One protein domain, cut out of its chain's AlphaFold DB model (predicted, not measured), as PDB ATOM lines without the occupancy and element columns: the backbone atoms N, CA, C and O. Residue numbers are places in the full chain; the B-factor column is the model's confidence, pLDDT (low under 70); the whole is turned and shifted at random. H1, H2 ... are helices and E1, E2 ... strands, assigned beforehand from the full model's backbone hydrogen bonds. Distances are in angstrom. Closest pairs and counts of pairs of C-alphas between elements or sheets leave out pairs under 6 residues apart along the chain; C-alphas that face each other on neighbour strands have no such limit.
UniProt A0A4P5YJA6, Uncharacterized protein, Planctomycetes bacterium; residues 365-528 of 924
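This is residues 365 to 528 of the 924 residues of an uncharacterized protein of Planctomycetes bacterium (UniProt A0A4P5YJA6). Two lobes of unequal size lie along the longest axis: a larger one built on a strongly twisted sheet of five strands with the short helix H4 on it, and a small one in which H3 covers one face of the three-stranded sheet E1 E2 E3. H2 lies between the two sheets, and H1 lies at the far end of the larger lobe from the small one. The printed part has 164 residues, in the order H1 H2 E1 E2 E3 H3 E4 E5 E6 H4 E7 E8, a mixed class of helices and strands. The large sheet runs E4 E8 E7 E5 E6 and is mixed; the small one is antiparallel. The whole is compact, with a radius of gyration of the C-alphas of 17.1 A and spans of 52 by 41 by 36 A.

H1, residues 365 to 374, is 14.2 A long and begins at C-alpha 365 (163.109, 281.381, 205.281). H2 is residues 389 to 395. E1 is residues 399 to 403, E2 406 to 411 and E3 414 to 417. H3, residues 418 to 428, measures 15.8 A. E4 is residues 436 to 438. E5, residues 454 to 462, spans 25.7 A, and E6, 468 to 476, 22.4 A. H4 is residues 484 to 487. E7, residues 503 to 510, spans 22.4 A, and E8, 516 to 527, spans 26.9 A and ends at C-alpha 527 (174.257, 264.411, 211.713).

In the large sheet E5 and E6 form an antiparallel hairpin, with N 459 and O 472 2.8 A apart. E7 is antiparallel to E5, with N 506 and O 458 at 2.8 A. E7 and E8 form a hairpin, with N 523 and O 505 at 2.8 A. E8 bends by 80 degrees at residue 519, and its residues 525 to 527 pair with the parallel edge strand E4, where N 526 and O 436 are 2.8 A apart. E6, H4 and E7 form a split strand-helix-strand unit, two strands running the same way with E5 between them, and its crossover is right-handed. H4 is on the sheet at a height of 8.2 A; its closest C-alphas to E6 are those of Val 486 and Tyr 472, 6.2 A apart. H1 is not on this sheet but is near H4. H2 only grazes the sheet with residues 390 to 395. H2 and H3 are close but not clearly touching, the C-alphas of Gln 395 and Ala 425 being 6.6 A apart. E1 E2 E3 form a meander, each strand the antiparallel neighbour of the one before; N 408 and O 401 are 2.8 A apart, as are N 409 and O 416. H3 is on this sheet at a height of 9.7 A, over E3 and along the strands at 17 degrees on the local plane. Every O i to N i+4 pair is within hydrogen-bond range in H1 and H2, and 4 of 7 are in H3; H4 is too short for such a pair.

The two C-alphas farthest apart are those of Asp 365 and Asp 404, at 54.9 A. The printed part has no cut. The links H1 to H2, E4 to E5 and H4 to E7 are long. The mean pLDDT of the printed part is 81.4, and 24 residues are under 70: 412 to 413, 424 to 435, 464 and 493 to 501.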
ATOM      1  N   ASP A 365     162.492 280.407 204.378       98.00
ATOM      2  CA  ASP A 365     163.109 281.381 205.281       98.00
ATOM      3  C   ASP A 365     163.316 280.774 206.669       98.00
ATOM      4  O   ASP A 365     164.370 280.957 207.284       98.00
ATOM      5  N   LEU A 366     162.342 279.998 207.157       98.00
ATOM      6  CA  LEU A 366     162.469 279.278 208.426       98.00
ATOM      7  C   LEU A 366     163.515 278.162 208.350       98.00
ATOM      8  O   LEU A 366     164.278 277.975 209.299       98.00
ATOM      9  N   VAL A 367     163.582 277.443 207.226       96.25
ATOM     10  CA  VAL A 367     164.623 276.435 206.966       96.25
ATOM     11  C   VAL A 367     166.005 277.083 206.988       96.25
ATOM     12  O   VAL A 367     166.919 276.569 207.632       96.25
ATOM     13  N   GLU A 368     166.171 278.221 206.316       95.44
ATOM     14  CA  GLU A 368     167.446 278.931 206.281       95.44
ATOM     15  C   GLU A 368     167.819 279.512 207.653       95.44
ATOM     16  O   GLU A 368     168.976 279.431 208.070       95.44
ATOM     17  N   ALA A 369     166.848 280.033 208.408       97.31
ATOM     18  CA  ALA A 369     167.064 280.471 209.786       97.31
ATOM     19  C   ALA A 369     167.535 279.312 210.682       97.31
ATOM     20  O   ALA A 369     168.498 279.471 211.434       97.31
ATOM     21  N   ALA A 370     166.923 278.133 210.555       96.62
ATOM     22  CA  ALA A 370     167.323 276.941 211.297       96.62
ATOM     23  C   ALA A 370     168.724 276.447 210.916       96.62
ATOM     24  O   ALA A 370     169.492 276.031 211.783       96.62
ATOM     25  N   ARG A 371     169.091 276.528 209.630       93.75
ATOM     26  CA  ARG A 371     170.456 276.228 209.169       93.75
ATOM     27  C   ARG A 371     171.478 277.170 209.783       93.75
ATOM     28  O   ARG A 371     172.497 276.701 210.277       93.75
ATOM     29  N   LYS A 372     171.193 278.474 209.805       94.75
ATOM     30  CA  LYS A 372     172.058 279.473 210.451       94.75
ATOM     31  C   LYS A 372     172.200 279.218 211.946       94.75
ATOM     32  O   LYS A 372     173.309 279.273 212.466       94.75
ATOM     33  N   GLU A 373     171.106 278.895 212.629       95.88
ATOM     34  CA  GLU A 373     171.138 278.552 214.051       95.88
ATOM     35  C   GLU A 373     171.975 277.290 214.321       95.88
ATOM     36  O   GLU A 373     172.711 277.246 215.305       95.88
ATOM     37  N   ALA A 374     171.928 276.284 213.445       93.38
ATOM     38  CA  ALA A 374     172.732 275.068 213.575       93.38
ATOM     39  C   ALA A 374     174.250 275.312 213.443       93.38
ATOM     40  O   ALA A 374     175.049 274.502 213.912       93.38
ATOM     41  N   LEU A 375     174.676 276.442 212.866       93.56
ATOM     42  CA  LEU A 375     176.091 276.843 212.854       93.56
ATOM     43  C   LEU A 375     176.580 277.298 214.232       93.56
ATOM     44  O   LEU A 375     177.786 277.316 214.480       93.56
ATOM     45  N   LEU A 376     175.665 277.683 215.124       93.81
ATOM     46  CA  LEU A 376     176.006 278.150 216.457       93.81
ATOM     47  C   LEU A 376     176.191 276.937 217.379       93.81
ATOM     48  O   LEU A 376     175.218 276.226 217.639       93.81
ATOM     49  N   PRO A 377     177.392 276.690 217.921       92.06
ATOM     50  CA  PRO A 377     177.589 275.604 218.870       92.06
ATOM     51  C   PRO A 377     176.733 275.834 220.121       92.06
ATOM     52  O   PRO A 377     176.634 276.951 220.633       92.06
ATOM     53  N   ILE A 378     176.120 274.770 220.634       91.69
ATOM     54  CA  ILE A 378     175.436 274.807 221.929       91.69
ATOM     55  C   ILE A 378     176.518 274.707 222.998       91.69
ATOM     56  O   ILE A 378     177.244 273.715 223.014       91.69
ATOM     57  N   ARG A 379     176.646 275.726 223.859       87.31
ATOM     58  CA  ARG A 379     177.573 275.733 225.011       87.31
ATOM     59  C   ARG A 379     178.963 275.146 224.676       87.31
ATOM     60  O   ARG A 379     179.341 274.137 225.273       87.31
ATOM     61  N   PRO A 380     179.730 275.732 223.732       87.06
ATOM     62  CA  PRO A 380     181.046 275.202 223.384       87.06
ATOM     63  C   PRO A 380     181.947 275.173 224.623       87.06
ATOM     64  O   PRO A 380     181.991 276.148 225.384       87.06
ATOM     65  N   GLY A 381     182.625 274.043 224.824       83.62
ATOM     66  CA  GLY A 381     183.564 273.852 225.927       83.62
ATOM     67  C   GLY A 381     184.917 274.525 225.678       83.62
ATOM     68  O   GLY A 381     185.267 274.882 224.552       83.62
ATOM     69  N   GLU A 382     185.694 274.669 226.747       85.25
ATOM     70  CA  GLU A 382     187.083 275.126 226.723       85.25
ATOM     71  C   GLU A 382     187.845 274.396 227.840       85.25
ATOM     72  O   GLU A 382     187.463 274.531 229.009       85.25
ATOM     73  N   PRO A 383     188.903 273.616 227.542       82.19
ATOM     74  CA  PRO A 383     189.578 272.814 228.555       82.19
ATOM     75  C   PRO A 383     190.056 273.666 229.734       82.19
ATOM     76  O   PRO A 383     190.658 274.722 229.556       82.19
ATOM     77  N   GLY A 384     189.757 273.212 230.952       76.00
ATOM     78  CA  GLY A 384     190.097 273.927 232.185       76.00
ATOM     79  C   GLY A 384     189.203 275.129 232.516       76.00
ATOM     80  O   GLY A 384     189.353 275.683 233.602       76.00
ATOM     81  N   LYS A 385     188.264 275.520 231.640       81.25
ATOM     82  CA  LYS A 385     187.305 276.611 231.904       81.25
ATOM     83  C   LYS A 385     185.845 276.168 231.850       81.25
ATOM     84  O   LYS A 385     185.062 276.555 232.711       81.25
ATOM     85  N   ARG A 386     185.464 275.378 230.843       82.75
ATOM     86  CA  ARG A 386     184.095 274.886 230.643       82.75
ATOM     87  C   ARG A 386     184.111 273.478 230.061       82.75
ATOM     88  O   ARG A 386     184.802 273.220 229.079       82.75
ATOM     89  N   ASP A 387     183.305 272.599 230.640       83.25
ATOM     90  CA  ASP A 387     183.179 271.221 230.180       83.25
ATOM     91  C   ASP A 387     182.458 271.124 228.821       83.25
ATOM     92  O   ASP A 387     181.767 272.040 228.371       83.25
ATOM     93  N   PHE A 388     182.634 269.986 228.150       85.81
ATOM     94  CA  PHE A 388     182.057 269.708 226.837       85.81
ATOM     95  C   PHE A 388     180.853 268.789 226.989       85.81
ATOM     96  O   PHE A 388     181.011 267.602 227.268       85.81
ATOM     97  N   TRP A 389     179.644 269.295 226.755       84.75
ATOM     98  CA  TRP A 389     178.431 268.482 226.904       84.75
ATOM     99  C   TRP A 389     178.397 267.262 225.974       84.75
ATOM    100  O   TRP A 389     177.826 266.228 226.322       84.75
ATOM    101  N   THR A 390     179.045 267.347 224.808       81.75
ATOM    102  CA  THR A 390     179.185 266.234 223.855       81.75
ATOM    103  C   THR A 390     179.912 265.042 224.475       81.75
ATOM    104  O   THR A 390     179.588 263.900 224.162       81.75
ATOM    105  N   GLU A 391     180.839 265.281 225.410       79.06
ATOM    106  CA  GLU A 391     181.533 264.232 226.156       79.06
ATOM    107  C   GLU A 391     180.531 263.421 226.990       79.06
ATOM    108  O   GLU A 391     180.529 262.194 226.921       79.06
ATOM    109  N   TYR A 392     179.602 264.088 227.675       78.25
ATOM    110  CA  TYR A 392     178.545 263.442 228.462       78.25
ATOM    111  C   TYR A 392     177.425 262.856 227.597       78.25
ATOM    112  O   TYR A 392     176.807 261.862 227.976       78.25
ATOM    113  N   ALA A 393     177.175 263.414 226.411       75.25
ATOM    114  CA  ALA A 393     176.275 262.797 225.440       75.25
ATOM    115  C   ALA A 393     176.810 261.439 224.945       75.25
ATOM    116  O   ALA A 393     176.005 260.542 224.695       75.25
ATOM    117  N   ILE A 394     178.139 261.293 224.839       73.19
ATOM    118  CA  ILE A 394     178.832 260.054 224.447       73.19
ATOM    119  C   ILE A 394     178.967 259.089 225.634       73.19
ATOM    120  O   ILE A 394     178.678 257.901 225.509       73.19
ATOM    121  N   GLN A 395     179.438 259.580 226.780       72.81
ATOM    122  CA  GLN A 395     179.819 258.743 227.921       72.81
ATOM    123  C   GLN A 395     178.646 258.435 228.865       72.81
ATOM    124  O   GLN A 395     178.709 257.452 229.605       72.81
ATOM    125  N   GLY A 396     177.580 259.238 228.803       75.06
ATOM    126  CA  GLY A 396     176.485 259.283 229.768       75.06
ATOM    127  C   GLY A 396     176.827 260.126 231.005       75.06
ATOM    128  O   GLY A 396     177.982 260.458 231.263       75.06
ATOM    129  N   GLY A 397     175.801 260.489 231.776       76.88
ATOM    130  CA  GLY A 397     175.959 261.229 233.028       76.88
ATOM    131  C   GLY A 397     176.554 260.356 234.135       76.88
ATOM    132  O   GLY A 397     176.257 259.162 234.220       76.88
ATOM    133  N   VAL A 398     177.368 260.951 235.007       77.56
ATOM    134  CA  VAL A 398     178.031 260.266 236.133       77.56
ATOM    135  C   VAL A 398     178.077 261.138 237.380       77.56
ATOM    136  O   VAL A 398     178.063 262.366 237.292       77.56
ATOM    137  N   CYS A 399     178.180 260.521 238.554       78.38
ATOM    138  CA  CYS A 399     178.437 261.259 239.785       78.38
ATOM    139  C   CYS A 399     179.884 261.744 239.824       78.38
ATOM    140  O   CYS A 399     180.818 260.967 239.613       78.38
ATOM    141  N   VAL A 400     180.048 263.035 240.108       79.12
ATOM    142  CA  VAL A 400     181.341 263.701 240.231       79.12
ATOM    143  C   VAL A 400     181.364 264.408 241.572       79.12
ATOM    144  O   VAL A 400     180.491 265.226 241.846       79.12
ATOM    145  N   PHE A 401     182.361 264.108 242.391       77.56
ATOM    146  CA  PHE A 401     182.518 264.692 243.721       77.56
ATOM    147  C   PHE A 401     183.998 264.923 244.021       77.56
ATOM    148  O   PHE A 401     184.864 264.490 243.263       77.56
ATOM    149  N   TYR A 402     184.299 265.618 245.115       78.00
ATOM    150  CA  TYR A 402     185.672 265.830 245.566       78.00
ATOM    151  C   TYR A 402     185.962 264.977 246.798       78.00
ATOM    152  O   TYR A 402     185.167 264.953 247.736       78.00
ATOM    153  N   LYS A 403     187.111 264.299 246.802       76.62
ATOM    154  CA  LYS A 403     187.653 263.572 247.954       76.62
ATOM    155  C   LYS A 403     189.126 263.939 248.095       76.62
ATOM    156  O   LYS A 403     189.858 263.862 247.115       76.62
ATOM    157  N   ASP A 404     189.530 264.402 249.277       83.44
ATOM    158  CA  ASP A 404     190.916 264.802 249.577       83.44
ATOM    159  C   ASP A 404     191.501 265.818 248.569       83.44
ATOM    160  O   ASP A 404     192.664 265.759 248.182       83.44
ATOM    161  N   GLY A 405     190.665 266.752 248.092       83.25
ATOM    162  CA  GLY A 405     191.041 267.762 247.090       83.25
ATOM    163  C   GLY A 405     191.103 267.251 245.643       83.25
ATOM    164  O   GLY A 405     191.278 268.049 244.722       83.25
ATOM    165  N   GLN A 406     190.898 265.953 245.412       83.38
ATOM    166  CA  GLN A 406     190.880 265.343 244.087       83.38
ATOM    167  C   GLN A 406     189.448 265.207 243.554       83.38
ATOM    168  O   GLN A 406     188.537 264.802 244.275       83.38
ATOM    169  N   LYS A 407     189.249 265.524 242.268       84.06
ATOM    170  CA  LYS A 407     187.979 265.298 241.561       84.06
ATOM    171  C   LYS A 407     187.841 263.805 241.261       84.06
ATOM    172  O   LYS A 407     188.664 263.237 240.543       84.06
ATOM    173  N   MET A 408     186.799 263.187 241.792       83.31
ATOM    174  CA  MET A 408     186.494 261.767 241.664       83.31
ATOM    175  C   MET A 408     185.267 261.569 240.779       83.31
ATOM    176  O   MET A 408     184.347 262.387 240.776       83.31
ATOM    177  N   VAL A 409     185.253 260.463 240.043       80.94
ATOM    178  CA  VAL A 409     184.071 259.934 239.365       80.94
ATOM    179  C   VAL A 409     183.699 258.633 240.020       80.94
ATOM    180  O   VAL A 409     184.560 257.816 240.357       80.94
ATOM    181  N   GLN A 410     182.401 258.412 240.101       73.88
ATOM    182  CA  GLN A 410     181.884 257.095 240.360       73.88
ATOM    183  C   GLN A 410     181.108 256.553 239.162       73.88
ATOM    184  O   GLN A 410     180.231 257.214 238.601       73.88
ATOM    185  N   LYS A 411     181.422 255.307 238.807       73.38
ATOM    186  CA  LYS A 411     180.715 254.508 237.807       73.38
ATOM    187  C   LYS A 411     180.402 253.148 238.428       73.38
ATOM    188  O   LYS A 411     181.301 252.337 238.632       73.38
ATOM    189  N   HIS A 412     179.130 252.872 238.711       68.25
ATOM    190  CA  HIS A 412     178.733 251.680 239.476       68.25
ATOM    191  C   HIS A 412     179.468 251.611 240.829       68.25
ATOM    192  O   HIS A 412     179.412 252.565 241.594       68.25
ATOM    193  N   LYS A 413     180.171 250.511 241.126       65.19
ATOM    194  CA  LYS A 413     180.948 250.334 242.362       65.19
ATOM    195  C   LYS A 413     182.361 250.921 242.287       65.19
ATOM    196  O   LYS A 413     183.068 250.917 243.287       65.19
ATOM    197  N   GLU A 414     182.794 251.386 241.118       74.50
ATOM    198  CA  GLU A 414     184.142 251.914 240.934       74.50
ATOM    199  C   GLU A 414     184.163 253.411 241.240       74.50
ATOM    200  O   GLU A 414     183.456 254.192 240.600       74.50
ATOM    201  N   VAL A 415     185.004 253.802 242.198       78.38
ATOM    202  CA  VAL A 415     185.396 255.192 242.444       78.38
ATOM    203  C   VAL A 415     186.811 255.358 241.917       78.38
ATOM    204  O   VAL A 415     187.710 254.615 242.305       78.38
ATOM    205  N   MET A 416     187.011 256.322 241.030       87.56
ATOM    206  CA  MET A 416     188.312 256.589 240.423       87.56
ATOM    207  C   MET A 416     188.515 258.092 240.232       87.56
ATOM    208  O   MET A 416     187.532 258.833 240.151       87.56
ATOM    209  N   PRO A 417     189.764 258.572 240.145       89.94
ATOM    210  CA  PRO A 417     190.047 259.931 239.710       89.94
ATOM    211  C   PRO A 417     189.312 260.274 238.412       89.94
ATOM    212  O   PRO A 417     189.229 259.461 237.490       89.94
ATOM    213  N   TYR A 418     188.795 261.497 238.317       83.69
ATOM    214  CA  TYR A 418     188.027 261.957 237.158       83.69
ATOM    215  C   TYR A 418     188.816 261.824 235.848       83.69
ATOM    216  O   TYR A 418     188.271 261.374 234.840       83.69
ATOM    217  N   ASP A 419     190.118 262.105 235.875       80.81
ATOM    218  CA  ASP A 419     190.979 261.947 234.700       80.81
ATOM    219  C   ASP A 419     191.188 260.476 234.309       80.81
ATOM    220  O   ASP A 419     191.237 260.162 233.119       80.81
ATOM    221  N   GLU A 420     191.228 259.558 235.280       85.75
ATOM    222  CA  GLU A 420     191.284 258.114 235.015       85.75
ATOM    223  C   GLU A 420     189.984 257.629 234.358       85.75
ATOM    224  O   GLU A 420     190.023 256.915 233.352       85.75
ATOM    225  N   TYR A 421     188.825 258.074 234.860       80.94
ATOM    226  CA  TYR A 421     187.529 257.791 234.237       80.94
ATOM    227  C   TYR A 421     187.490 258.281 232.789       80.94
ATOM    228  O   TYR A 421     187.113 257.521 231.894       80.94
ATOM    229  N   ARG A 422     187.939 259.515 232.535       75.19
ATOM    230  CA  ARG A 422     187.985 260.087 231.182       75.19
ATOM    231  C   ARG A 422     188.905 259.317 230.243       75.19
ATOM    232  O   ARG A 422     188.612 259.217 229.053       75.19
ATOM    233  N   GLN A 423     189.999 258.750 230.747       72.25
ATOM    234  CA  GLN A 423     190.876 257.884 229.958       72.25
ATOM    235  C   GLN A 423     190.222 256.521 229.675       72.25
ATOM    236  O   GLN A 423     190.218 256.080 228.526       72.25
ATOM    237  N   LYS A 424     189.602 255.884 230.678       69.75
ATOM    238  CA  LYS A 424     188.909 254.586 230.540       69.75
ATOM    239  C   LYS A 424     187.675 254.655 229.636       69.75
ATOM    240  O   LYS A 424     187.438 253.749 228.834       69.75
ATOM    241  N   ALA A 425     186.898 255.735 229.722       61.91
ATOM    242  CA  ALA A 425     185.680 255.932 228.936       61.91
ATOM    243  C   ALA A 425     185.950 255.992 227.421       61.91
ATOM    244  O   ALA A 425     185.075 255.629 226.635       61.91
ATOM    245  N   LYS A 426     187.174 256.357 227.006       53.75
ATOM    246  CA  LYS A 426     187.601 256.346 225.597       53.75
ATOM    247  C   LYS A 426     187.717 254.936 225.001       53.75
ATOM    248  O   LYS A 426     187.685 254.814 223.780       53.75
ATOM    249  N   VAL A 427     187.823 253.888 225.829       38.94
ATOM    250  CA  VAL A 427     188.231 252.541 225.385       38.94
ATOM    251  C   VAL A 427     187.109 251.488 225.470       38.94
ATOM    252  O   VAL A 427     187.135 250.542 224.689       38.94
ATOM    253  N   SER A 428     186.096 251.621 226.343       36.03
ATOM    254  CA  SER A 428     185.264 250.452 226.720       36.03
ATOM    255  C   SER A 428     183.746 250.501 226.466       36.03
ATOM    256  O   SER A 428     183.084 249.510 226.757       36.03
ATOM    257  N   ASN A 429     183.147 251.599 225.993       38.78
ATOM    258  CA  ASN A 429     181.672 251.714 225.944       38.78
ATOM    259  C   ASN A 429     181.053 251.693 224.530       38.78
ATOM    260  O   ASN A 429     179.837 251.818 224.398       38.78
ATOM    261  N   TRP A 430     181.849 251.446 223.485       43.09
ATOM    262  CA  TRP A 430     181.416 251.359 222.078       43.09
ATOM    263  C   TRP A 430     180.633 250.073 221.728       43.09
ATOM    264  O   TRP A 430     180.769 249.537 220.632       43.09
ATOM    265  N   GLY A 431     179.834 249.548 222.663       30.48
ATOM    266  CA  GLY A 431     179.219 248.221 222.562       30.48
ATOM    267  C   GLY A 431     177.692 248.159 222.462       30.48
ATOM    268  O   GLY A 431     177.189 247.076 222.190       30.48
ATOM    269  N   SER A 432     176.929 249.244 222.676       31.91
ATOM    270  CA  SER A 432     175.455 249.161 222.522       31.91
ATOM    271  C   SER A 432     174.708 250.451 222.134       31.91
ATOM    272  O   SER A 432     173.596 250.368 221.627       31.91
ATOM    273  N   GLY A 433     175.306 251.640 222.273       38.06
ATOM    274  CA  GLY A 433     174.753 252.896 221.746       38.06
ATOM    275  C   GLY A 433     175.584 253.379 220.561       38.06
ATOM    276  O   GLY A 433     176.808 253.409 220.657       38.06
ATOM    277  N   GLY A 434     174.950 253.709 219.436       46.25
ATOM    278  CA  GLY A 434     175.625 254.255 218.253       46.25
ATOM    279  C   GLY A 434     176.375 255.579 218.511       46.25
ATOM    280  O   GLY A 434     176.418 256.067 219.641       46.25
ATOM    281  N   PRO A 435     176.989 256.184 217.476       57.62
ATOM    282  CA  PRO A 435     177.580 257.524 217.585       57.62
ATOM    283  C   PRO A 435     176.583 258.535 218.180       57.62
ATOM    284  O   PRO A 435     175.384 258.462 217.905       57.62
ATOM    285  N   PHE A 436     177.068 259.500 218.975       73.56
ATOM    286  CA  PHE A 436     176.209 260.595 219.435       73.56
ATOM    287  C   PHE A 436     175.655 261.351 218.218       73.56
ATOM    288  O   PHE A 436     176.291 261.406 217.163       73.56
ATOM    289  N   SER A 437     174.463 261.922 218.360       77.81
ATOM    290  CA  SER A 437     173.794 262.642 217.278       77.81
ATOM    291  C   SER A 437     173.647 264.118 217.611       77.81
ATOM    292  O   SER A 437     173.527 264.456 218.788       77.81
ATOM    293  N   CYS A 438     173.713 264.968 216.586       85.75
ATOM    294  CA  CYS A 438     173.627 266.420 216.723       85.75
ATOM    295  C   CYS A 438     173.068 267.086 215.459       85.75
ATOM    296  O   CYS A 438     173.190 266.561 214.349       85.75
ATOM    297  N   ILE A 439     172.453 268.246 215.655       90.31
ATOM    298  CA  ILE A 439     172.007 269.211 214.646       90.31
ATOM    299  C   ILE A 439     173.014 270.372 214.605       90.31
ATOM    300  O   ILE A 439     173.484 270.768 213.536       90.31
ATOM    301  N   ALA A 440     173.354 270.910 215.778       92.12
ATOM    302  CA  ALA A 440     174.291 272.008 215.937       92.12
ATOM    303  C   ALA A 440     175.748 271.541 215.792       92.12
ATOM    304  O   ALA A 440     176.088 270.409 216.137       92.12
ATOM    305  N   ALA A 441     176.624 272.441 215.338       91.69
ATOM    306  CA  ALA A 441     178.057 272.178 215.240       91.69
ATOM    307  C   ALA A 441     178.635 271.731 216.608       91.69
ATOM    308  O   ALA A 441     178.624 272.519 217.561       91.69
ATOM    309  N   PRO A 442     179.153 270.492 216.736       88.06
ATOM    310  CA  PRO A 442     179.600 269.958 218.014       88.06
ATOM    311  C   PRO A 442     180.969 270.522 218.397       88.06
ATOM    312  O   PRO A 442     181.820 270.786 217.554       88.06
ATOM    313  N   SER A 443     181.225 270.645 219.694       85.69
ATOM    314  CA  SER A 443     182.565 270.908 220.234       85.69
ATOM    315  C   SER A 443     183.068 269.670 220.959       85.69
ATOM    316  O   SER A 443     182.265 269.036 221.638       85.69
ATOM    317  N   PHE A 444     184.359 269.348 220.898       82.94
ATOM    318  CA  PHE A 444     184.918 268.171 221.571       82.94
ATOM    319  C   PHE A 444     186.072 268.525 222.494       82.94
ATOM    320  O   PHE A 444     186.878 269.405 222.197       82.94
ATOM    321  N   ASN A 445     186.185 267.765 223.582       83.56
ATOM    322  CA  ASN A 445     187.265 267.896 224.548       83.56
ATOM    323  C   ASN A 445     188.558 267.249 224.024       83.56
ATOM    324  O   ASN A 445     188.906 266.120 224.384       83.56
ATOM    325  N   ILE A 446     189.239 267.949 223.120       84.38
ATOM    326  CA  ILE A 446     190.483 267.496 222.493       84.38
ATOM    327  C   ILE A 446     191.645 268.251 223.136       84.38
ATOM    328  O   ILE A 446     191.648 269.475 223.169       84.38
ATOM    329  N   ALA A 447     192.626 267.524 223.671       84.62
ATOM    330  CA  ALA A 447     193.807 268.137 224.273       84.62
ATOM    331  C   ALA A 447     194.742 268.724 223.194       84.62
ATOM    332  O   ALA A 447     194.808 268.166 222.093       84.62
ATOM    333  N   PRO A 448     195.499 269.796 223.498       89.75
ATOM    334  CA  PRO A 448     196.569 270.272 222.628       89.75
ATOM    335  C   PRO A 448     197.554 269.159 222.265       89.75
ATOM    336  O   PRO A 448     198.011 268.407 223.127       89.75
ATOM    337  N   ILE A 449     197.900 269.074 220.982       89.75
ATOM    338  CA  ILE A 449     198.957 268.184 220.492       89.75
ATOM    339  C   ILE A 449     200.301 268.884 220.704       89.75
ATOM    340  O   ILE A 449     200.478 270.023 220.272       89.75
ATOM    341  N   ALA A 450     201.238 268.212 221.375       91.25
ATOM    342  CA  ALA A 450     202.554 268.769 221.672       91.25
ATOM    343  C   ALA A 450     203.281 269.205 220.386       91.25
ATOM    344  O   ALA A 450     203.392 268.429 219.437       91.25
ATOM    345  N   GLY A 451     203.770 270.449 220.373       91.81
ATOM    346  CA  GLY A 451     204.460 271.058 219.230       91.81
ATOM    347  C   GLY A 451     203.551 271.681 218.165       91.81
ATOM    348  O   GLY A 451     204.074 272.273 217.226       91.81
ATOM    349  N   ALA A 452     202.221 271.566 218.284       94.50
ATOM    350  CA  ALA A 452     201.288 272.157 217.324       94.50
ATOM    351  C   ALA A 452     201.086 273.653 217.586       94.50
ATOM    352  O   ALA A 452     200.740 274.045 218.699       94.50
ATOM    353  N   GLU A 453     201.258 274.472 216.547       94.12
ATOM    354  CA  GLU A 453     200.963 275.914 216.582       94.12
ATOM    355  C   GLU A 453     199.544 276.226 216.100       94.12
ATOM    356  O   GLU A 453     198.947 277.232 216.484       94.12
ATOM    357  N   ARG A 454     198.995 275.353 215.253       96.25
ATOM    358  CA  ARG A 454     197.618 275.407 214.756       96.25
ATOM    359  C   ARG A 454     197.106 273.999 214.480       96.25
ATOM    360  O   ARG A 454     197.861 273.032 214.528       96.25
ATOM    361  N   TYR A 455     195.816 273.873 214.208       96.56
ATOM    362  CA  TYR A 455     195.148 272.585 214.055       96.56
ATOM    363  C   TYR A 455     194.349 272.550 212.766       96.56
ATOM    364  O   TYR A 455     193.630 273.497 212.467       96.56
ATOM    365  N   ARG A 456     194.416 271.445 212.024       96.31
ATOM    366  CA  ARG A 456     193.477 271.168 210.934       96.31
ATOM    367  C   ARG A 456     192.313 270.366 211.496       96.31
ATOM    368  O   ARG A 456     192.515 269.255 211.982       96.31
ATOM    369  N   VAL A 457     191.110 270.920 211.412       94.69
ATOM    370  CA  VAL A 457     189.869 270.233 211.774       94.69
ATOM    371  C   VAL A 457     189.173 269.818 210.484       94.69
ATOM    372  O   VAL A 457     188.856 270.666 209.651       94.69
ATOM    373  N   SER A 458     188.939 268.520 210.322       92.25
ATOM    374  CA  SER A 458     188.291 267.914 209.160       92.25
ATOM    375  C   SER A 458     186.975 267.253 209.554       92.25
ATOM    376  O   SER A 458     186.924 266.542 210.553       92.25
ATOM    377  N   ILE A 459     185.933 267.430 208.746       91.44
ATOM    378  CA  ILE A 459     184.696 266.651 208.805       91.44
ATOM    379  C   ILE A 459     184.615 265.791 207.555       91.44
ATOM    380  O   ILE A 459     184.670 266.306 206.437       91.44
ATOM    381  N   ARG A 460     184.444 264.485 207.753       90.12
ATOM    382  CA  ARG A 460     184.389 263.498 206.678       90.12
ATOM    383  C   ARG A 460     183.168 262.610 206.808       90.12
ATOM    384  O   ARG A 460     182.743 262.291 207.914       90.12
ATOM    385  N   THR A 461     182.653 262.154 205.676       86.06
ATOM    386  CA  THR A 461     181.708 261.033 205.622       86.06
ATOM    387  C   THR A 461     182.243 259.973 204.675       86.06
ATOM    388  O   THR A 461     182.858 260.294 203.652       86.06
ATOM    389  N   ALA A 462     182.036 258.710 205.029       77.00
ATOM    390  CA  ALA A 462     182.407 257.562 204.219       77.00
ATOM    391  C   ALA A 462     181.193 256.650 204.022       77.00
ATOM    392  O   ALA A 462     180.305 256.576 204.875       77.00
ATOM    393  N   ASP A 463     181.142 255.961 202.885       72.81
ATOM    394  CA  ASP A 463     180.161 254.895 202.685       72.81
ATOM    395  C   ASP A 463     180.542 253.615 203.455       72.81
ATOM    396  O   ASP A 463     181.587 253.532 204.102       72.81
ATOM    397  N   HIS A 464     179.690 252.590 203.379       68.31
ATOM    398  CA  HIS A 464     179.905 251.299 204.042       68.31
ATOM    399  C   HIS A 464     181.160 250.545 203.556       68.31
ATOM    400  O   HIS A 464     181.570 249.584 204.201       68.31
ATOM    401  N   THR A 465     181.774 250.969 202.444       73.44
ATOM    402  CA  THR A 465     183.042 250.425 201.927       73.44
ATOM    403  C   THR A 465     184.264 251.202 202.428       73.44
ATOM    404  O   THR A 465     185.396 250.840 202.120       73.44
ATOM    405  N   GLY A 466     184.052 252.269 203.208       74.12
ATOM    406  CA  GLY A 466     185.104 253.152 203.709       74.12
ATOM    407  C   GLY A 466     185.559 254.212 202.703       74.12
ATOM    408  O   GLY A 466     186.484 254.970 202.998       74.12
ATOM    409  N   LYS A 467     184.923 254.314 201.527       80.25
ATOM    410  CA  LYS A 467     185.253 255.342 200.536       80.25
ATOM    411  C   LYS A 467     184.707 256.693 200.993       80.25
ATOM    412  O   LYS A 467     183.508 256.835 201.234       80.25
ATOM    413  N   ILE A 468     185.595 257.685 201.081       81.94
ATOM    414  CA  ILE A 468     185.249 259.064 201.444       81.94
ATOM    415  C   ILE A 468     184.304 259.645 200.388       81.94
ATOM    416  O   ILE A 468     184.581 259.602 199.190       81.94
ATOM    417  N   GLN A 469     183.186 260.190 200.856       81.69
ATOM    418  CA  GLN A 469     182.141 260.800 200.037       81.69
ATOM    419  C   GLN A 469     182.195 262.330 200.109       81.69
ATOM    420  O   GLN A 469     181.962 263.000 199.107       81.69
ATOM    421  N   GLN A 470     182.508 262.883 201.282       84.94
ATOM    422  CA  GLN A 470     182.683 264.319 201.515       84.94
ATOM    423  C   GLN A 470     183.834 264.519 202.511       84.94
ATOM    424  O   GLN A 470     183.977 263.727 203.445       84.94
ATOM    425  N   ASP A 471     184.648 265.554 202.291       91.25
ATOM    426  CA  ASP A 471     185.771 265.957 203.147       91.25
ATOM    427  C   ASP A 471     185.866 267.486 203.152       91.25
ATOM    428  O   ASP A 471     186.120 268.113 202.121       91.25
ATOM    429  N   TYR A 472     185.628 268.089 204.310       94.31
ATOM    430  CA  TYR A 472     185.737 269.529 204.513       94.31
ATOM    431  C   TYR A 472     186.729 269.791 205.630       94.31
ATOM    432  O   TYR A 472     186.683 269.117 206.653       94.31
ATOM    433  N   SER A 473     187.593 270.793 205.478       94.38
ATOM    434  CA  SER A 473     188.533 271.158 206.534       94.38
ATOM    435  C   SER A 473     188.736 272.659 206.661       94.38
ATOM    436  O   SER A 473     188.475 273.419 205.727       94.38
ATOM    437  N   PHE A 474     189.177 273.072 207.844       95.62
ATOM    438  CA  PHE A 474     189.638 274.423 208.135       95.62
ATOM    439  C   PHE A 474     190.782 274.371 209.150       95.62
ATOM    440  O   PHE A 474     190.951 273.377 209.863       95.62
ATOM    441  N   GLU A 475     191.572 275.442 209.208       96.06
ATOM    442  CA  GLU A 475     192.588 275.611 210.243       96.06
ATOM    443  C   GLU A 475     192.016 276.379 211.439       96.06
ATOM    444  O   GLU A 475     191.263 277.342 211.280       96.06
ATOM    445  N   ALA A 476     192.375 275.946 212.642       95.31
ATOM    446  CA  ALA A 476     191.914 276.485 213.906       95.31
ATOM    447  C   ALA A 476     193.099 276.748 214.848       95.31
ATOM    448  O   ALA A 476     194.053 275.967 214.870       95.31
ATOM    449  N   PRO A 477     193.039 277.801 215.680       94.50
ATOM    450  CA  PRO A 477     194.084 278.082 216.664       94.50
ATOM    451  C   PRO A 477     194.090 277.091 217.837       94.50
ATOM    452  O   PRO A 477     195.078 276.994 218.549       94.50
ATOM    453  N   GLN A 478     192.985 276.377 218.067       94.25
ATOM    454  CA  GLN A 478     192.840 275.409 219.153       94.25
ATOM    455  C   GLN A 478     192.136 274.144 218.635       94.25
ATOM    456  O   GLN A 478     191.293 274.247 217.739       94.25
ATOM    457  N   PRO A 479     192.415 272.955 219.200       90.94
ATOM    458  CA  PRO A 479     191.870 271.694 218.696       90.94
ATOM    459  C   PRO A 479     190.395 271.469 219.065       90.94
ATOM    460  O   PRO A 479     189.754 270.585 218.506       90.94
ATOM    461  N   TRP A 480     189.847 272.253 219.996       89.88
ATOM    462  CA  TRP A 480     188.445 272.186 220.426       89.88
ATOM    463  C   TRP A 480     187.538 273.227 219.754       89.88
ATOM    464  O   TRP A 480     186.374 273.360 220.140       89.88
ATOM    465  N   VAL A 481     188.044 273.983 218.769       92.00
ATOM    466  CA  VAL A 481     187.224 274.949 218.023       92.00
ATOM    467  C   VAL A 481     186.096 274.201 217.300       92.00
ATOM    468  O   VAL A 481     186.378 273.276 216.536       92.00
ATOM    469  N   PRO A 482     184.822 274.585 217.515       91.56
ATOM    470  CA  PRO A 482     183.695 273.956 216.837       91.56
ATOM    471  C   PRO A 482     183.832 274.066 215.315       91.56
ATOM    472  O   PRO A 482     184.282 275.100 214.813       91.56
ATOM    473  N   PRO A 483     183.377 273.070 214.544       92.38
ATOM    474  CA  PRO A 483     183.544 273.043 213.100       92.38
ATOM    475  C   PRO A 483     182.558 273.951 212.348       92.38
ATOM    476  O   PRO A 483     182.291 273.733 211.168       92.38
ATOM    477  N   ALA A 484     182.039 274.994 213.002       90.81
ATOM    478  CA  ALA A 484     181.125 275.974 212.424       90.81
ATOM    479  C   ALA A 484     181.579 276.527 211.050       90.81
ATOM    480  O   ALA A 484     180.723 276.626 210.168       90.81
ATOM    481  N   PRO A 485     182.883 276.799 210.783       91.44
ATOM    482  CA  PRO A 485     183.337 277.301 209.477       91.44
ATOM    483  C   PRO A 485     183.076 276.362 208.291       91.44
ATOM    484  O   PRO A 485     182.994 276.811 207.147       91.44
ATOM    485  N   VAL A 486     182.967 275.058 208.548       91.75
ATOM    486  CA  VAL A 486     182.691 274.044 207.520       91.75
ATOM    487  C   VAL A 486     181.308 273.414 207.666       91.75
ATOM    488  O   VAL A 486     180.837 272.805 206.711       91.75
ATOM    489  N   TRP A 487     180.625 273.610 208.801       91.00
ATOM    490  CA  TRP A 487     179.330 272.990 209.107       91.00
ATOM    491  C   TRP A 487     178.242 273.327 208.082       91.00
ATOM    492  O   TRP A 487     177.477 272.455 207.698       91.00
ATOM    493  N   ALA A 488     178.236 274.551 207.543       86.38
ATOM    494  CA  ALA A 488     177.282 274.967 206.507       86.38
ATOM    495  C   ALA A 488     177.383 274.159 205.198       86.38
ATOM    496  O   ALA A 488     176.454 274.170 204.396       86.38
ATOM    497  N   LYS A 489     178.520 273.489 204.961       87.56
ATOM    498  CA  LYS A 489     178.777 272.662 203.771       87.56
ATOM    499  C   LYS A 489     178.425 271.191 203.993       87.56
ATOM    500  O   LYS A 489     178.425 270.420 203.040       87.56
ATOM    501  N   VAL A 490     178.180 270.797 205.242       83.75
ATOM    502  CA  VAL A 490     177.862 269.423 205.625       83.75
ATOM    503  C   VAL A 490     176.402 269.161 205.253       83.75
ATOM    504  O   VAL A 490     175.483 269.756 205.811       83.75
ATOM    505  N   GLU A 491     176.178 268.278 204.284       75.56
ATOM    506  CA  GLU A 491     174.837 267.971 203.784       75.56
ATOM    507  C   GLU A 491     174.246 266.762 204.511       75.56
ATOM    508  O   GLU A 491     174.751 265.647 204.389       75.56
ATOM    509  N   PHE A 492     173.127 266.953 205.212       71.62
ATOM    510  CA  PHE A 492     172.352 265.828 205.731       71.62
ATOM    511  C   PHE A 492     171.715 265.026 204.589       71.62
ATOM    512  O   PHE A 492     171.066 265.602 203.711       71.62
ATOM    513  N   ARG A 493     171.810 263.690 204.647       67.38
ATOM    514  CA  ARG A 493     171.075 262.794 203.746       67.38
ATOM    515  C   ARG A 493     170.090 261.924 204.543       67.38
ATOM    516  O   ARG A 493     170.515 261.267 205.491       67.38
ATOM    517  N   PRO A 494     168.805 261.833 204.134       56.50
ATOM    518  CA  PRO A 494     167.751 261.090 204.849       56.50
ATOM    519  C   PRO A 494     168.074 259.638 205.225       56.50
ATOM    520  O   PRO A 494     167.534 259.127 206.199       56.50
ATOM    521  N   ASN A 495     168.999 258.990 204.512       58.28
ATOM    522  CA  ASN A 495     169.360 257.590 204.734       58.28
ATOM    523  C   ASN A 495     170.698 257.405 205.470       58.28
ATOM    524  O   ASN A 495     171.160 256.269 205.590       58.28
ATOM    525  N   ASP A 496     171.349 258.473 205.949       59.59
ATOM    526  CA  ASP A 496     172.658 258.354 206.612       59.59
ATOM    527  C   ASP A 496     172.577 257.479 207.876       59.59
ATOM    528  O   ASP A 496     173.460 256.655 208.120       59.59
ATOM    529  N   HIS A 497     171.472 257.566 208.622       52.81
ATOM    530  CA  HIS A 497     171.223 256.724 209.794       52.81
ATOM    531  C   HIS A 497     170.947 255.252 209.423       52.81
ATOM    532  O   HIS A 497     171.473 254.341 210.056       52.81
ATOM    533  N   GLU A 498     170.151 255.003 208.377       52.59
ATOM    534  CA  GLU A 498     169.761 253.648 207.946       52.59
ATOM    535  C   GLU A 498     170.896 252.885 207.256       52.59
ATOM    536  O   GLU A 498     170.979 251.663 207.352       52.59
ATOM    537  N   GLN A 499     171.808 253.601 206.593       51.22
ATOM    538  CA  GLN A 499     172.974 253.014 205.927       51.22
ATOM    539  C   GLN A 499     174.215 252.959 206.828       51.22
ATOM    540  O   GLN A 499     175.303 252.661 206.335       51.22
ATOM    541  N   ASN A 500     174.070 253.260 208.128       54.06
ATOM    542  CA  ASN A 500     175.171 253.329 209.093       54.06
ATOM    543  C   ASN A 500     176.323 254.226 208.588       54.06
ATOM    544  O   ASN A 500     177.495 253.959 208.870       54.06
ATOM    545  N   ARG A 501     176.000 255.271 207.809       61.78
ATOM    546  CA  ARG A 501     176.977 256.250 207.324       61.78
ATOM    547  C   ARG A 501     177.327 257.150 208.491       61.78
ATOM    548  O   ARG A 501     176.478 257.844 209.050       61.78
ATOM    549  N   ARG A 502     178.589 257.088 208.897       71.62
ATOM    550  CA  ARG A 502     179.089 257.806 210.066       71.62
ATOM    551  C   ARG A 502     179.889 258.998 209.594       71.62
ATOM    552  O   ARG A 502     180.827 258.850 208.811       71.62
ATOM    553  N   TRP A 503     179.517 260.162 210.104       83.44
ATOM    554  CA  TRP A 503     180.369 261.328 210.010       83.44
ATOM    555  C   TRP A 503     181.503 261.181 211.017       83.44
ATOM    556  O   TRP A 503     181.315 260.643 212.112       83.44
ATOM    557  N   SER A 504     182.689 261.638 210.650       86.06
ATOM    558  CA  SER A 504     183.831 261.712 211.544       86.06
ATOM    559  C   SER A 504     184.385 263.125 211.556       86.06
ATOM    560  O   SER A 504     184.519 263.773 210.521       86.06
ATOM    561  N   LEU A 505     184.694 263.606 212.755       88.19
ATOM    562  CA  LEU A 505     185.510 264.788 212.959       88.19
ATOM    563  C   LEU A 505     186.930 264.326 213.273       88.19
ATOM    564  O   LEU A 505     187.121 263.553 214.211       88.19
ATOM    565  N   THR A 506     187.912 264.791 212.509       90.81
ATOM    566  CA  THR A 506     189.336 264.509 212.716       90.81
ATOM    567  C   THR A 506     190.082 265.806 212.998       90.81
ATOM    568  O   THR A 506     189.947 266.767 212.248       90.81
ATOM    569  N   VAL A 507     190.899 265.827 214.050       92.38
ATOM    570  CA  VAL A 507     191.780 266.954 214.385       92.38
ATOM    571  C   VAL A 507     193.234 266.518 214.288       92.38
ATOM    572  O   VAL A 507     193.626 265.521 214.895       92.38
ATOM    573  N   VAL A 508     194.023 267.277 213.530       95.19
ATOM    574  CA  VAL A 508     195.463 267.068 213.323       95.19
ATOM    575  C   VAL A 508     196.219 268.314 213.778       95.19
ATOM    576  O   VAL A 508     195.799 269.428 213.471       95.19
ATOM    577  N   GLY A 509     197.317 268.142 214.516       96.19
ATOM    578  CA  GLY A 509     198.203 269.245 214.890       96.19
ATOM    579  C   GLY A 509     199.103 269.625 213.720       96.19
ATOM    580  O   GLY A 509     199.541 268.746 212.985       96.19
ATOM    581  N   LEU A 510     199.372 270.913 213.540       97.06
ATOM    582  CA  LEU A 510     200.247 271.437 212.495       97.06
ATOM    583  C   LEU A 510     201.424 272.184 213.126       97.06
ATOM    584  O   LEU A 510     201.233 273.004 214.029       97.06
ATOM    585  N   ASP A 511     202.629 271.903 212.637       93.88
ATOM    586  CA  ASP A 511     203.849 272.632 212.994       93.88
ATOM    587  C   ASP A 511     203.917 274.014 212.282       93.88
ATOM    588  O   ASP A 511     203.029 274.336 211.477       93.88
ATOM    589  N   PRO A 512     204.949 274.852 212.531       91.50
ATOM    590  CA  PRO A 512     205.067 276.162 211.883       91.50
ATOM    591  C   PRO A 512     205.065 276.078 210.348       91.50
ATOM    592  O   PRO A 512     204.497 276.940 209.669       91.50
ATOM    593  N   ALA A 513     205.646 275.009 209.793       91.62
ATOM    594  CA  ALA A 513     205.720 274.743 208.358       91.62
ATOM    595  C   ALA A 513     204.408 274.180 207.774       91.62
ATOM    596  O   ALA A 513     204.310 273.986 206.562       91.62
ATOM    597  N   GLY A 514     203.386 273.945 208.604       90.44
ATOM    598  CA  GLY A 514     202.099 273.380 208.199       90.44
ATOM    599  C   GLY A 514     202.115 271.862 208.022       90.44
ATOM    600  O   GLY A 514     201.199 271.318 207.399       90.44
ATOM    601  N   LYS A 515     203.135 271.174 208.542       93.19
ATOM    602  CA  LYS A 515     203.231 269.715 208.511       93.19
ATOM    603  C   LYS A 515     202.439 269.106 209.664       93.19
ATOM    604  O   LYS A 515     202.511 269.571 210.799       93.19
ATOM    605  N   ASP A 516     201.727 268.028 209.356       95.56
ATOM    606  CA  ASP A 516     200.985 267.228 210.324       95.56
ATOM    607  C   ASP A 516     201.923 266.647 211.403       95.56
ATOM    608  O   ASP A 516     202.945 266.026 211.092       95.56
ATOM    609  N   ILE A 517     201.557 266.823 212.673       93.94
ATOM    610  CA  ILE A 517     202.287 266.332 213.845       93.94
ATOM    611  C   ILE A 517     201.346 265.715 214.887       93.94
ATOM    612  O   ILE A 517     200.173 266.075 215.009       93.94
ATOM    613  N   GLY A 518     201.894 264.776 215.662       88.38
ATOM    614  CA  GLY A 518     201.153 263.984 216.643       88.38
ATOM    615  C   GLY A 518     200.174 262.986 216.018       88.38
ATOM    616  O   GLY A 518     200.129 262.788 214.805       88.38
ATOM    617  N   THR A 519     199.397 262.315 216.868       87.44
ATOM    618  CA  THR A 519     198.366 261.367 216.429       87.44
ATOM    619  C   THR A 519     197.049 262.106 216.181       87.44
ATOM    620  O   THR A 519     196.554 262.753 217.106       87.44
ATOM    621  N   PRO A 520     196.445 261.995 214.982       86.50
ATOM    622  CA  PRO A 520     195.124 262.549 214.718       86.50
ATOM    623  C   PRO A 520     194.072 262.024 215.697       86.50
ATOM    624  O   PRO A 520     193.956 260.816 215.910       86.50
ATOM    625  N   VAL A 521     193.259 262.920 216.250       86.06
ATOM    626  CA  VAL A 521     192.119 262.546 217.096       86.06
ATOM    627  C   VAL A 521     190.880 262.485 216.220       86.06
ATOM    628  O   VAL A 521     190.541 263.477 215.587       86.06
ATOM    629  N   THR A 522     190.211 261.332 216.171       85.00
ATOM    630  CA  THR A 522     188.994 261.146 215.368       85.00
ATOM    631  C   THR A 522     187.807 260.776 216.246       85.00
ATOM    632  O   THR A 522     187.910 259.877 217.077       85.00
ATOM    633  N   GLN A 523     186.673 261.442 216.031       81.12
ATOM    634  CA  GLN A 523     185.425 261.212 216.748       81.12
ATOM    635  C   GLN A 523     184.265 261.037 215.766       81.12
ATOM    636  O   GLN A 523     184.006 261.905 214.934       81.12
ATOM    637  N   GLY A 524     183.555 259.912 215.872       79.44
ATOM    638  CA  GLY A 524     182.362 259.639 215.072       79.44
ATOM    639  C   GLY A 524     181.111 260.319 215.633       79.44
ATOM    640  O   GLY A 524     180.959 260.404 216.856       79.44
ATOM    641  N   PHE A 525     180.215 260.757 214.749       80.06
ATOM    642  CA  PHE A 525     178.908 261.323 215.082       80.06
ATOM    643  C   PHE A 525     177.861 261.024 213.995       80.06
ATOM    644  O   PHE A 525     178.189 260.639 212.869       80.06
ATOM    645  N   THR A 526     176.589 261.214 214.337       79.75
ATOM    646  CA  THR A 526     175.469 261.223 213.390       79.75
ATOM    647  C   THR A 526     174.934 262.640 213.252       79.75
ATOM    648  O   THR A 526     174.521 263.260 214.232       79.75
ATOM    649  N   LEU A 527     174.908 263.147 212.024       83.06
ATOM    650  CA  LEU A 527     174.257 264.411 211.713       83.06
ATOM    651  C   LEU A 527     172.738 264.215 211.651       83.06
ATOM    652  O   LEU A 527     172.267 263.254 211.044       83.06
ATOM    653  N   ARG A 528     171.976 265.128 212.253       84.56
ATOM    654  CA  ARG A 528     170.511 265.206 212.153       84.56
ATOM    655  C   ARG A 528     170.088 266.407 211.311       84.56
ATOM    656  O   ARG A 528     170.833 267.370 211.154       84.56
TER     657      ARG A 528